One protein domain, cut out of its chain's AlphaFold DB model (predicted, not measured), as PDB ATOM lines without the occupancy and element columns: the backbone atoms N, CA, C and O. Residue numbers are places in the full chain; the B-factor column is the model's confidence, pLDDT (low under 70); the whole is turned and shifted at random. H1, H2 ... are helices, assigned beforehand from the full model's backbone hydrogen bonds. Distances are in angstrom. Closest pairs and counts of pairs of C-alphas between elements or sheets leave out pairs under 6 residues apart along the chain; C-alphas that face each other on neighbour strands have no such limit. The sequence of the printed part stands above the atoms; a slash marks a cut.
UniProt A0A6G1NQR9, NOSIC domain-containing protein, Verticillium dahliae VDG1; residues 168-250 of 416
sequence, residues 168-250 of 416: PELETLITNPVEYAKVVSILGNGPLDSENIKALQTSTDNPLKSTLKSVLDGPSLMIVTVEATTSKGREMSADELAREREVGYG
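What this domain is: This is residues 168 to 250 of the 416 residues of the protein "NOSIC domain-containing protein" of Verticillium dahliae VDG1 (UniProt A0A6G1NQR9). A small rounded cluster of helices has its longest helix, H5, along one side, with H1 and H3 packed on it at different parts of its length. H2 lies near the middle with H4 packed on it, and H6 lies on the side of H2 away from H5, touching no helix. The printed part has 83 residues with six named helices, H1 to H6 in chain order, and no named strand; the class is all helix. It is compact, with a radius of gyration of the C-alphas of 11.8 A, and spans 32 by 27 by 24 A.

Where its parts are: H5, residues 218 to 229, begins at C-alpha 218 (299.203, 129.048, 355.380) and is 16.8 A long. H2, residues 177 to 187, measures 15.2 A, and H6, residues 238 to 247, measures 14.6 A and ends at C-alpha 247 (288.928, 114.318, 374.595). H3 is residues 194 to 200, H1 residues 170 to 173 and H4 residues 212 to 215.

How they stand to each other: H5 touches H3 with residues 225 to 229 alone, the closest C-alphas being those of Ser 194 and Thr 229, 6.2 A apart; their tilt is steep, 53 degrees, opposite ways. H5 touches H1 with residues 220 to 224 alone, closest at the C-alphas of Leu 173 and Val 224, 6.9 A. H2 and H5 are apart. H2 touches H4, closest at the C-alphas of Glu 179 and Val 215, 6.4 A. H2 and H6 are close but not clearly touching, the C-alphas of Ser 185 and Arg 245 being closest at 6.7 A. In H2, H3, H5 and H6 every O i to N i+4 pair is within hydrogen-bond range; H1 and H4 are too short for such a pair.

The domain as a whole: The C-alphas of Pro 219 and Asp 239 are the two farthest apart, 32.6 A. The printed part has no cut, and the link from H3 to H4, 11 residues, is long. Mean pLDDT of the printed part is 73.6, with 37 residues under 70, among them 198 to 210 and 238 to 250.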
ATOM      1  N   PRO A 168     282.727 117.049 358.182       85.62
ATOM      2  CA  PRO A 168     283.186 115.773 357.633       85.62
ATOM      3  C   PRO A 168     284.457 115.927 356.791       85.62
ATOM      4  O   PRO A 168     285.333 115.074 356.841       85.62
ATOM      5  N   GLU A 169     284.624 117.049 356.086       86.94
ATOM      6  CA  GLU A 169     285.791 117.270 355.221       86.94
ATOM      7  C   GLU A 169     287.098 117.484 356.006       86.94
ATOM      8  O   GLU A 169     288.182 117.375 355.438       86.94
ATOM      9  N   LEU A 170     287.044 117.759 357.319       86.19
ATOM     10  CA  LEU A 170     288.252 118.023 358.109       86.19
ATOM     11  C   LEU A 170     289.228 116.836 358.105       86.19
ATOM     12  O   LEU A 170     290.439 117.044 358.172       86.19
ATOM     13  N   GLU A 171     288.720 115.605 358.007       84.38
ATOM     14  CA  GLU A 171     289.562 114.402 357.998       84.38
ATOM     15  C   GLU A 171     290.406 114.275 356.724       84.38
ATOM     16  O   GLU A 171     291.501 113.717 356.755       84.38
ATOM     17  N   THR A 172     289.898 114.779 355.593       87.62
ATOM     18  CA  THR A 172     290.602 114.721 354.306       87.62
ATOM     19  C   THR A 172     291.604 115.863 354.194       87.62
ATOM     20  O   THR A 172     292.652 115.721 353.563       87.62
ATOM     21  N   LEU A 173     291.298 116.979 354.860       85.94
ATOM     22  CA  LEU A 173     292.121 118.179 354.927       85.94
ATOM     23  C   LEU A 173     293.360 117.986 355.805       85.94
ATOM     24  O   LEU A 173     294.434 118.469 355.449       85.94
ATOM     25  N   ILE A 174     293.222 117.299 356.943       86.19
ATOM     26  CA  ILE A 174     294.304 117.122 357.916       86.19
ATOM     27  C   ILE A 174     294.539 115.635 358.154       86.19
ATOM     28  O   ILE A 174     293.792 114.967 358.863       86.19
ATOM     29  N   THR A 175     295.633 115.126 357.596       85.88
ATOM     30  CA  THR A 175     296.027 113.716 357.720       85.88
ATOM     31  C   THR A 175     296.793 113.415 359.008       85.88
ATOM     32  O   THR A 175     296.842 112.262 359.439       85.88
ATOM     33  N   ASN A 176     297.395 114.433 359.634       88.88
ATOM     34  CA  ASN A 176     298.160 114.284 360.866       88.88
ATOM     35  C   ASN A 176     297.215 114.217 362.088       88.88
ATOM     36  O   ASN A 176     296.500 115.188 362.349       88.88
ATOM     37  N   PRO A 177     297.241 113.129 362.886       86.62
ATOM     38  CA  PRO A 177     296.318 112.932 364.006       86.62
ATOM     39  C   PRO A 177     296.456 113.992 365.109       86.62
ATOM     40  O   PRO A 177     295.464 114.414 365.705       86.62
ATOM     41  N   VAL A 178     297.681 114.456 365.369       86.31
ATOM     42  CA  VAL A 178     297.959 115.447 366.418       86.31
ATOM     43  C   VAL A 178     297.489 116.833 365.984       86.31
ATOM     44  O   VAL A 178     296.932 117.583 366.785       86.31
ATOM     45  N   GLU A 179     297.705 117.190 364.720       85.12
ATOM     46  CA  GLU A 179     297.225 118.460 364.166       85.12
ATOM     47  C   GLU A 179     295.702 118.476 364.068       85.12
ATOM     48  O   GLU A 179     295.091 119.471 364.450       85.12
ATOM     49  N   TYR A 180     295.089 117.365 363.649       87.50
ATOM     50  CA  TYR A 180     293.638 117.220 363.575       87.50
ATOM     51  C   TYR A 180     292.990 117.492 364.936       87.50
ATOM     52  O   TYR A 180     292.130 118.364 365.048       87.50
ATOM     53  N   ALA A 181     293.469 116.835 365.998       84.75
ATOM     54  CA  ALA A 181     292.943 117.037 367.346       84.75
ATOM     55  C   ALA A 181     293.100 118.488 367.833       84.75
ATOM     56  O   ALA A 181     292.178 119.058 368.424       84.75
ATOM     57  N   LYS A 182     294.248 119.120 367.549       82.19
ATOM     58  CA  LYS A 182     294.466 120.536 367.871       82.19
ATOM     59  C   LYS A 182     293.478 121.426 367.128       82.19
ATOM     60  O   LYS A 182     292.866 122.291 367.747       82.19
ATOM     61  N   VAL A 183     293.276 121.206 365.833       82.00
ATOM     62  CA  VAL A 183     292.345 122.003 365.028       82.00
ATOM     63  C   VAL A 183     290.909 121.826 365.500       82.00
ATOM     64  O   VAL A 183     290.238 122.833 365.698       82.00
ATOM     65  N   VAL A 184     290.464 120.599 365.777       83.25
ATOM     66  CA  VAL A 184     289.137 120.330 366.359       83.25
ATOM     67  C   VAL A 184     288.959 121.075 367.683       83.25
ATOM     68  O   VAL A 184     287.949 121.742 367.883       83.25
ATOM     69  N   SER A 185     289.969 121.071 368.559       78.62
ATOM     70  CA  SER A 185     289.889 121.777 369.846       78.62
ATOM     71  C   SER A 185     289.869 123.311 369.731       78.62
ATOM     72  O   SER A 185     289.323 123.986 370.604       78.62
ATOM     73  N   ILE A 186     290.465 123.870 368.670       77.62
ATOM     74  CA  ILE A 186     290.479 125.316 368.397       77.62
ATOM     75  C   ILE A 186     289.181 125.745 367.707       77.62
ATOM     76  O   ILE A 186     288.658 126.820 367.996       77.62
ATOM     77  N   LEU A 187     288.685 124.927 366.778       78.00
ATOM     78  CA  LEU A 187     287.511 125.216 365.960       78.00
ATOM     79  C   LEU A 187     286.214 124.995 366.755       78.00
ATOM     80  O   LEU A 187     285.316 125.839 366.726       78.00
ATOM     81  N   GLY A 188     286.160 123.908 367.530       74.56
ATOM     82  CA  GLY A 188     285.049 123.544 368.403       74.56
ATOM     83  C   GLY A 188     283.690 123.591 367.698       74.56
ATOM     84  O   GLY A 188     283.559 123.325 366.509       74.56
ATOM     85  N   ASN A 189     282.656 123.990 368.440       67.81
ATOM     86  CA  ASN A 189     281.299 124.146 367.906       67.81
ATOM     87  C   ASN A 189     281.000 125.569 367.405       67.81
ATOM     88  O   ASN A 189     279.855 125.858 367.051       67.81
ATOM     89  N   GLY A 190     281.978 126.484 367.429       63.81
ATOM     90  CA  GLY A 190     281.764 127.886 367.053       63.81
ATOM     91  C   GLY A 190     281.252 128.014 365.611       63.81
ATOM     92  O   GLY A 190     281.471 127.101 364.817       63.81
ATOM     93  N   PRO A 191     280.551 129.099 365.231       63.09
ATOM     94  CA  PRO A 191     280.096 129.278 363.852       63.09
ATOM     95  C   PRO A 191     281.284 129.164 362.889       63.09
ATOM     96  O   PRO A 191     282.292 129.844 363.086       63.09
ATOM     97  N   LEU A 192     281.170 128.314 361.863       64.88
ATOM     98  CA  LEU A 192     282.233 128.041 360.877       64.88
ATOM     99  C   LEU A 192     282.325 129.137 359.799       64.88
ATOM    100  O   LEU A 192     282.722 128.896 358.661       64.88
ATOM    101  N   ASP A 193     281.954 130.362 360.155       64.38
ATOM    102  CA  ASP A 193     281.964 131.487 359.238       64.38
ATOM    103  C   ASP A 193     283.387 131.984 358.988       64.38
ATOM    104  O   ASP A 193     284.267 131.943 359.857       64.38
ATOM    105  N   SER A 194     283.601 132.549 357.798       61.81
ATOM    106  CA  SER A 194     284.909 133.073 357.391       61.81
ATOM    107  C   SER A 194     285.461 134.147 358.339       61.81
ATOM    108  O   SER A 194     286.676 134.311 358.428       61.81
ATOM    109  N   GLU A 195     284.598 134.879 359.049       62.97
ATOM    110  CA  GLU A 195     284.990 135.908 360.018       62.97
ATOM    111  C   GLU A 195     285.401 135.305 361.362       62.97
ATOM    112  O   GLU A 195     286.424 135.701 361.922       62.97
ATOM    113  N   ASN A 196     284.682 134.284 361.828       68.31
ATOM    114  CA  ASN A 196     285.011 133.584 363.063       68.31
ATOM    115  C   ASN A 196     286.290 132.764 362.919       68.31
ATOM    116  O   ASN A 196     287.139 132.811 363.800       68.31
ATOM    117  N   ILE A 197     286.504 132.103 361.780       70.31
ATOM    118  CA  ILE A 197     287.760 131.387 361.522       70.31
ATOM    119  C   ILE A 197     288.931 132.372 361.456       70.31
ATOM    120  O   ILE A 197     289.985 132.113 362.030       70.31
ATOM    121  N   LYS A 198     288.754 133.548 360.837       69.38
ATOM    122  CA  LYS A 198     289.770 134.619 360.854       69.38
ATOM    123  C   LYS A 198     290.013 135.177 362.256       69.38
ATOM    124  O   LYS A 198     291.154 135.496 362.573       69.38
ATOM    125  N   ALA A 199     288.987 135.265 363.098       67.69
ATOM    126  CA  ALA A 199     289.151 135.640 364.497       67.69
ATOM    127  C   ALA A 199     289.916 134.554 365.276       67.69
ATOM    128  O   ALA A 199     290.822 134.879 366.032       67.69
ATOM    129  N   LEU A 200     289.645 133.269 365.028       66.81
ATOM    130  CA  LEU A 200     290.355 132.124 365.623       66.81
ATOM    131  C   LEU A 200     291.800 131.964 365.110       66.81
ATOM    132  O   LEU A 200     292.642 131.357 365.770       66.81
ATOM    133  N   GLN A 201     292.136 132.552 363.957       67.56
ATOM    134  CA  GLN A 201     293.521 132.625 363.475       67.56
ATOM    135  C   GLN A 201     294.417 133.509 364.343       67.56
ATOM    136  O   GLN A 201     295.637 133.334 364.321       67.56
ATOM    137  N   THR A 202     293.844 134.484 365.046       66.38
ATOM    138  CA  THR A 202     294.581 135.441 365.884       66.38
ATOM    139  C   THR A 202     294.189 135.367 367.354       66.38
ATOM    140  O   THR A 202     294.957 135.820 368.200       66.38
ATOM    141  N   SER A 203     293.031 134.789 367.666       66.44
ATOM    142  CA  SER A 203     292.576 134.556 369.029       66.44
ATOM    143  C   SER A 203     293.352 133.406 369.661       66.44
ATOM    144  O   SER A 203     293.510 132.335 369.077       66.44
ATOM    145  N   THR A 204     293.823 133.637 370.883       65.88
ATOM    146  CA  THR A 204     294.385 132.615 371.778       65.88
ATOM    147  C   THR A 204     293.352 132.128 372.793       65.88
ATOM    148  O   THR A 204     293.718 131.466 373.762       65.88
ATOM    149  N   ASP A 205     292.079 132.502 372.625       56.94
ATOM    150  CA  ASP A 205     290.985 132.096 373.507       56.94
ATOM    151  C   ASP A 205     290.508 130.686 373.143       56.94
ATOM    152  O   ASP A 205     289.458 130.473 372.541       56.94
ATOM    153  N   ASN A 206     291.372 129.714 373.420       66.25
ATOM    154  CA  ASN A 206     291.106 128.293 373.276       66.25
ATOM    155  C   ASN A 206     291.864 127.521 374.368       66.25
ATOM    156  O   ASN A 206     292.839 128.035 374.928       66.25
ATOM    157  N   PRO A 207     291.439 126.290 374.698       63.94
ATOM    158  CA  PRO A 207     292.090 125.479 375.730       63.94
ATOM    159  C   PRO A 207     293.600 125.290 375.507       63.94
ATOM    160  O   PRO A 207     294.342 125.159 376.475       63.94
ATOM    161  N   LEU A 208     294.066 125.345 374.256       60.91
ATOM    162  CA  LEU A 208     295.472 125.175 373.890       60.91
ATOM    163  C   LEU A 208     296.303 126.468 373.934       60.91
ATOM    164  O   LEU A 208     297.510 126.409 373.695       60.91
ATOM    165  N   LYS A 209     295.683 127.633 374.182       63.81
ATOM    166  CA  LYS A 209     296.291 128.978 374.105       63.81
ATOM    167  C   LYS A 209     297.150 129.204 372.851       63.81
ATOM    168  O   LYS A 209     298.101 129.985 372.874       63.81
ATOM    169  N   SER A 210     296.841 128.509 371.762       69.81
ATOM    170  CA  SER A 210     297.637 128.495 370.532       69.81
ATOM    171  C   SER A 210     296.774 128.946 369.367       69.81
ATOM    172  O   SER A 210     295.582 128.672 369.322       69.81
ATOM    173  N   THR A 211     297.343 129.694 368.431       77.00
ATOM    174  CA  THR A 211     296.563 130.204 367.302       77.00
ATOM    175  C   THR A 211     296.424 129.137 366.225       77.00
ATOM    176  O   THR A 211     297.334 128.330 366.025       77.00
ATOM    177  N   LEU A 212     295.340 129.181 365.446       75.56
ATOM    178  CA  LEU A 212     295.153 128.267 364.313       75.56
ATOM    179  C   LEU A 212     296.326 128.345 363.305       75.56
ATOM    180  O   LEU A 212     296.711 127.340 362.720       75.56
ATOM    181  N   LYS A 213     296.962 129.521 363.181       78.94
ATOM    182  CA  LYS A 213     298.181 129.757 362.377       78.94
ATOM    183  C   LYS A 213     299.453 129.100 362.915       78.94
ATOM    184  O   LYS A 213     300.415 128.961 362.171       78.94
ATOM    185  N   SER A 214     299.505 128.787 364.207       80.69
ATOM    186  CA  SER A 214     300.643 128.072 364.801       80.69
ATOM    187  C   SER A 214     300.546 126.561 364.603       80.69
ATOM    188  O   SER A 214     301.554 125.867 364.706       80.69
ATOM    189  N   VAL A 215     299.337 126.069 364.323       79.62
ATOM    190  CA  VAL A 215     299.043 124.646 364.140       79.62
ATOM    191  C   VAL A 215     299.000 124.278 362.660       79.62
ATOM    192  O   VAL A 215     299.548 123.249 362.290       79.62
ATOM    193  N   LEU A 216     298.381 125.116 361.823       82.12
ATOM    194  CA  LEU A 216     298.273 124.900 360.382       82.12
ATOM    195  C   LEU A 216     299.189 125.843 359.606       82.12
ATOM    196  O   LEU A 216     299.313 127.028 359.930       82.12
ATOM    197  N   ASP A 217     299.774 125.327 358.530       84.44
ATOM    198  CA  ASP A 217     300.477 126.142 357.552       84.44
ATOM    199  C   ASP A 217     299.495 127.026 356.755       84.44
ATOM    200  O   ASP A 217     298.281 126.813 356.718       84.44
ATOM    201  N   GLY A 218     300.019 128.081 356.126       84.19
ATOM    202  CA  GLY A 218     299.203 129.048 355.380       84.19
ATOM    203  C   GLY A 218     298.282 128.413 354.320       84.19
ATOM    204  O   GLY A 218     297.104 128.779 354.277       84.19
ATOM    205  N   PRO A 219     298.778 127.474 353.488       88.19
ATOM    206  CA  PRO A 219     297.958 126.736 352.530       88.19
ATOM    207  C   PRO A 219     296.813 125.955 353.178       88.19
ATOM    208  O   PRO A 219     295.660 126.187 352.811       88.19
ATOM    209  N   SER A 220     297.085 125.093 354.163       84.88
ATOM    210  CA  SER A 220     296.036 124.270 354.783       84.88
ATOM    211  C   SER A 220     295.020 125.129 355.522       84.88
ATOM    212  O   SER A 220     293.822 124.879 355.441       84.88
ATOM    213  N   LEU A 221     295.466 126.215 356.159       83.81
ATOM    214  CA  LEU A 221     294.582 127.176 356.808       83.81
ATOM    215  C   LEU A 221     293.585 127.812 355.830       83.81
ATOM    216  O   LEU A 221     292.417 128.006 356.171       83.81
ATOM    217  N   MET A 222     294.032 128.152 354.620       81.75
ATOM    218  CA  MET A 222     293.162 128.728 353.598       81.75
ATOM    219  C   MET A 222     292.136 127.707 353.108       81.75
ATOM    220  O   MET A 222     290.960 128.050 353.009       81.75
ATOM    221  N   ILE A 223     292.557 126.462 352.862       85.88
ATOM    222  CA  ILE A 223     291.657 125.393 352.414       85.88
ATOM    223  C   ILE A 223     290.627 125.081 353.505       85.88
ATOM    224  O   ILE A 223     289.435 125.104 353.225       85.88
ATOM    225  N   VAL A 224     291.056 124.913 354.760       84.44
ATOM    226  CA  VAL A 224     290.160 124.700 355.910       84.44
ATOM    227  C   VAL A 224     289.175 125.858 356.064       84.44
ATOM    228  O   VAL A 224     288.005 125.620 356.327       84.44
ATOM    229  N   THR A 225     289.604 127.108 355.857       83.12
ATOM    230  CA  THR A 225     288.697 128.268 355.926       83.12
ATOM    231  C   THR A 225     287.641 128.231 354.819       83.12
ATOM    232  O   THR A 225     286.486 128.557 355.076       83.12
ATOM    233  N   VAL A 226     288.014 127.853 353.593       85.38
ATOM    234  CA  VAL A 226     287.074 127.762 352.466       85.38
ATOM    235  C   VAL A 226     286.116 126.589 352.666       85.38
ATOM    236  O   VAL A 226     284.906 126.787 352.605       85.38
ATOM    237  N   GLU A 227     286.630 125.408 353.001       84.44
ATOM    238  CA  GLU A 227     285.807 124.214 353.211       84.44
ATOM    239  C   GLU A 227     284.892 124.331 354.429       84.44
ATOM    240  O   GLU A 227     283.752 123.878 354.396       84.44
ATOM    241  N   ALA A 228     285.333 125.007 355.488       81.19
ATOM    242  CA  ALA A 228     284.481 125.271 356.638       81.19
ATOM    243  C   ALA A 228     283.298 126.185 356.275       81.19
ATOM    244  O   ALA A 228     282.190 125.954 356.754       81.19
ATOM    245  N   THR A 229     283.494 127.159 355.373       79.56
ATOM    246  CA  THR A 229     282.397 128.020 354.890       79.56
ATOM    247  C   THR A 229     281.428 127.312 353.949       79.56
ATOM    248  O   THR A 229     280.275 127.723 353.838       79.56
ATOM    249  N   THR A 230     281.872 126.252 353.270       81.44
ATOM    250  CA  THR A 230     281.038 125.424 352.385       81.44
ATOM    251  C   THR A 230     280.592 124.115 353.034       81.44
ATOM    252  O   THR A 230     279.961 123.288 352.370       81.44
ATOM    253  N   SER A 231     280.890 123.927 354.324       79.50
ATOM    254  CA  SER A 231     280.606 122.693 355.047       79.50
ATOM    255  C   SER A 231     279.103 122.431 355.112       79.50
ATOM    256  O   SER A 231     278.294 123.315 355.391       79.50
ATOM    257  N   LYS A 232     278.729 121.171 354.871       68.00
ATOM    258  CA  LYS A 232     277.346 120.673 354.946       68.00
ATOM    259  C   LYS A 232     276.972 120.150 356.336       68.00
ATOM    260  O   LYS A 232     275.879 119.607 356.497       68.00
ATOM    261  N   GLY A 233     277.885 120.230 357.303       70.75
ATOM    262  CA  GLY A 233     277.679 119.674 358.636       70.75
ATOM    263  C   GLY A 233     276.649 120.443 359.463       70.75
ATOM    264  O   GLY A 233     276.295 121.587 359.168       70.75
ATOM    265  N   ARG A 234     276.149 119.788 360.512       72.81
ATOM    266  CA  ARG A 234     275.170 120.347 361.452       72.81
ATOM    267  C   ARG A 234     275.881 120.800 362.729       72.81
ATOM    268  O   ARG A 234     276.857 120.190 363.149       72.81
ATOM    269  N   GLU A 235     275.367 121.845 363.375       68.56
ATOM    270  CA  GLU A 235     275.799 122.227 364.725       68.56
ATOM    271  C   GLU A 235     275.551 121.081 365.715       68.56
ATOM    272  O   GLU A 235     274.423 120.590 365.842       68.56
ATOM    273  N   MET A 236     276.602 120.658 366.414       67.31
ATOM    274  CA  MET A 236     276.500 119.615 367.430       67.31
ATOM    275  C   MET A 236     275.820 120.184 368.671       67.31
ATOM    276  O   MET A 236     275.931 121.374 368.985       67.31
ATOM    277  N   SER A 237     275.069 119.345 369.370       72.44
ATOM    278  CA  SER A 237     274.439 119.714 370.632       72.44
ATOM    279  C   SER A 237     275.493 120.000 371.711       72.44
ATOM    280  O   SER A 237     276.646 119.575 371.623       72.44
ATOM    281  N   ALA A 238     275.113 120.750 372.749       60.75
ATOM    282  CA  ALA A 238     276.033 121.120 373.829       60.75
ATOM    283  C   ALA A 238     276.627 119.897 374.560       60.75
ATOM    284  O   ALA A 238     277.761 119.971 375.035       60.75
ATOM    285  N   ASP A 239     275.891 118.782 374.598       62.28
ATOM    286  CA  ASP A 239     276.343 117.525 375.200       62.28
ATOM    287  C   ASP A 239     277.406 116.821 374.345       62.28
ATOM    288  O   ASP A 239     278.367 116.281 374.886       62.28
ATOM    289  N   GLU A 240     277.288 116.868 373.016       65.88
ATOM    290  CA  GLU A 240     278.286 116.318 372.086       65.88
ATOM    291  C   GLU A 240     279.592 117.129 372.136       65.88
ATOM    292  O   GLU A 240     280.683 116.567 372.217       65.88
ATOM    293  N   LEU A 241     279.490 118.459 372.224       63.91
ATOM    294  CA  LEU A 241     280.652 119.341 372.357       63.91
ATOM    295  C   LEU A 241     281.410 119.149 373.680       63.91
ATOM    296  O   LEU A 241     282.637 119.262 373.724       63.91
ATOM    297  N   ALA A 242     280.691 118.904 374.778       60.78
ATOM    298  CA  ALA A 242     281.314 118.658 376.075       60.78
ATOM    299  C   ALA A 242     282.211 117.411 376.035       60.78
ATOM    300  O   ALA A 242     283.308 117.437 376.596       60.78
ATOM    301  N   ARG A 243     281.787 116.373 375.302       65.88
ATOM    302  CA  ARG A 243     282.553 115.135 375.101       65.88
ATOM    303  C   ARG A 243     283.819 115.395 374.298       65.88
ATOM    304  O   ARG A 243     284.904 115.031 374.731       65.88
ATOM    305  N   GLU A 244     283.724 116.103 373.175       63.78
ATOM    306  CA  GLU A 244     284.904 116.447 372.368       63.78
ATOM    307  C   GLU A 244     285.922 117.288 373.136       63.78
ATOM    308  O   GLU A 244     287.133 117.106 373.001       63.78
ATOM    309  N   ARG A 245     285.438 118.198 373.984       59.75
ATOM    310  CA  ARG A 245     286.296 119.043 374.813       59.75
ATOM    311  C   ARG A 245     287.035 118.255 375.897       59.75
ATOM    312  O   ARG A 245     288.150 118.638 376.242       59.75
ATOM    313  N   GLU A 246     286.440 117.187 376.423       57.44
ATOM    314  CA  GLU A 246     287.099 116.280 377.372       57.44
ATOM    315  C   GLU A 246     288.182 115.423 376.697       57.44
ATOM    316  O   GLU A 246     289.208 115.124 377.305       57.44
ATOM    317  N   VAL A 247     287.987 115.095 375.418       58.12
ATOM    318  CA  VAL A 247     288.928 114.318 374.595       58.12
ATOM    319  C   VAL A 247     290.055 115.173 374.022       58.12
ATOM    320  O   VAL A 247     291.136 114.660 373.729       58.12
ATOM    321  N   GLY A 248     289.827 116.482 373.878       49.53
ATOM    322  CA  GLY A 248     290.822 117.452 373.444       49.53
ATOM    323  C   GLY A 248     292.111 117.324 374.252       49.53
ATOM    324  O   GLY A 248     292.190 117.776 375.397       49.53
ATOM    325  N   TYR A 249     293.118 116.707 373.627       48.78
ATOM    326  CA  TYR A 249     294.472 116.557 374.144       48.78
ATOM    327  C   TYR A 249     294.930 117.854 374.827       48.78
ATOM    328  O   TYR A 249     295.170 118.859 374.161       48.78
ATOM    329  N   GLY A 250     295.097 117.827 376.152       46.69
ATOM    330  CA  GLY A 250     295.861 118.855 376.864       46.69
ATOM    331  C   GLY A 250     295.102 119.884 377.695       46.69
ATOM    332  O   GLY A 250     295.628 120.974 377.897       46.69
TER     333      GLY A 250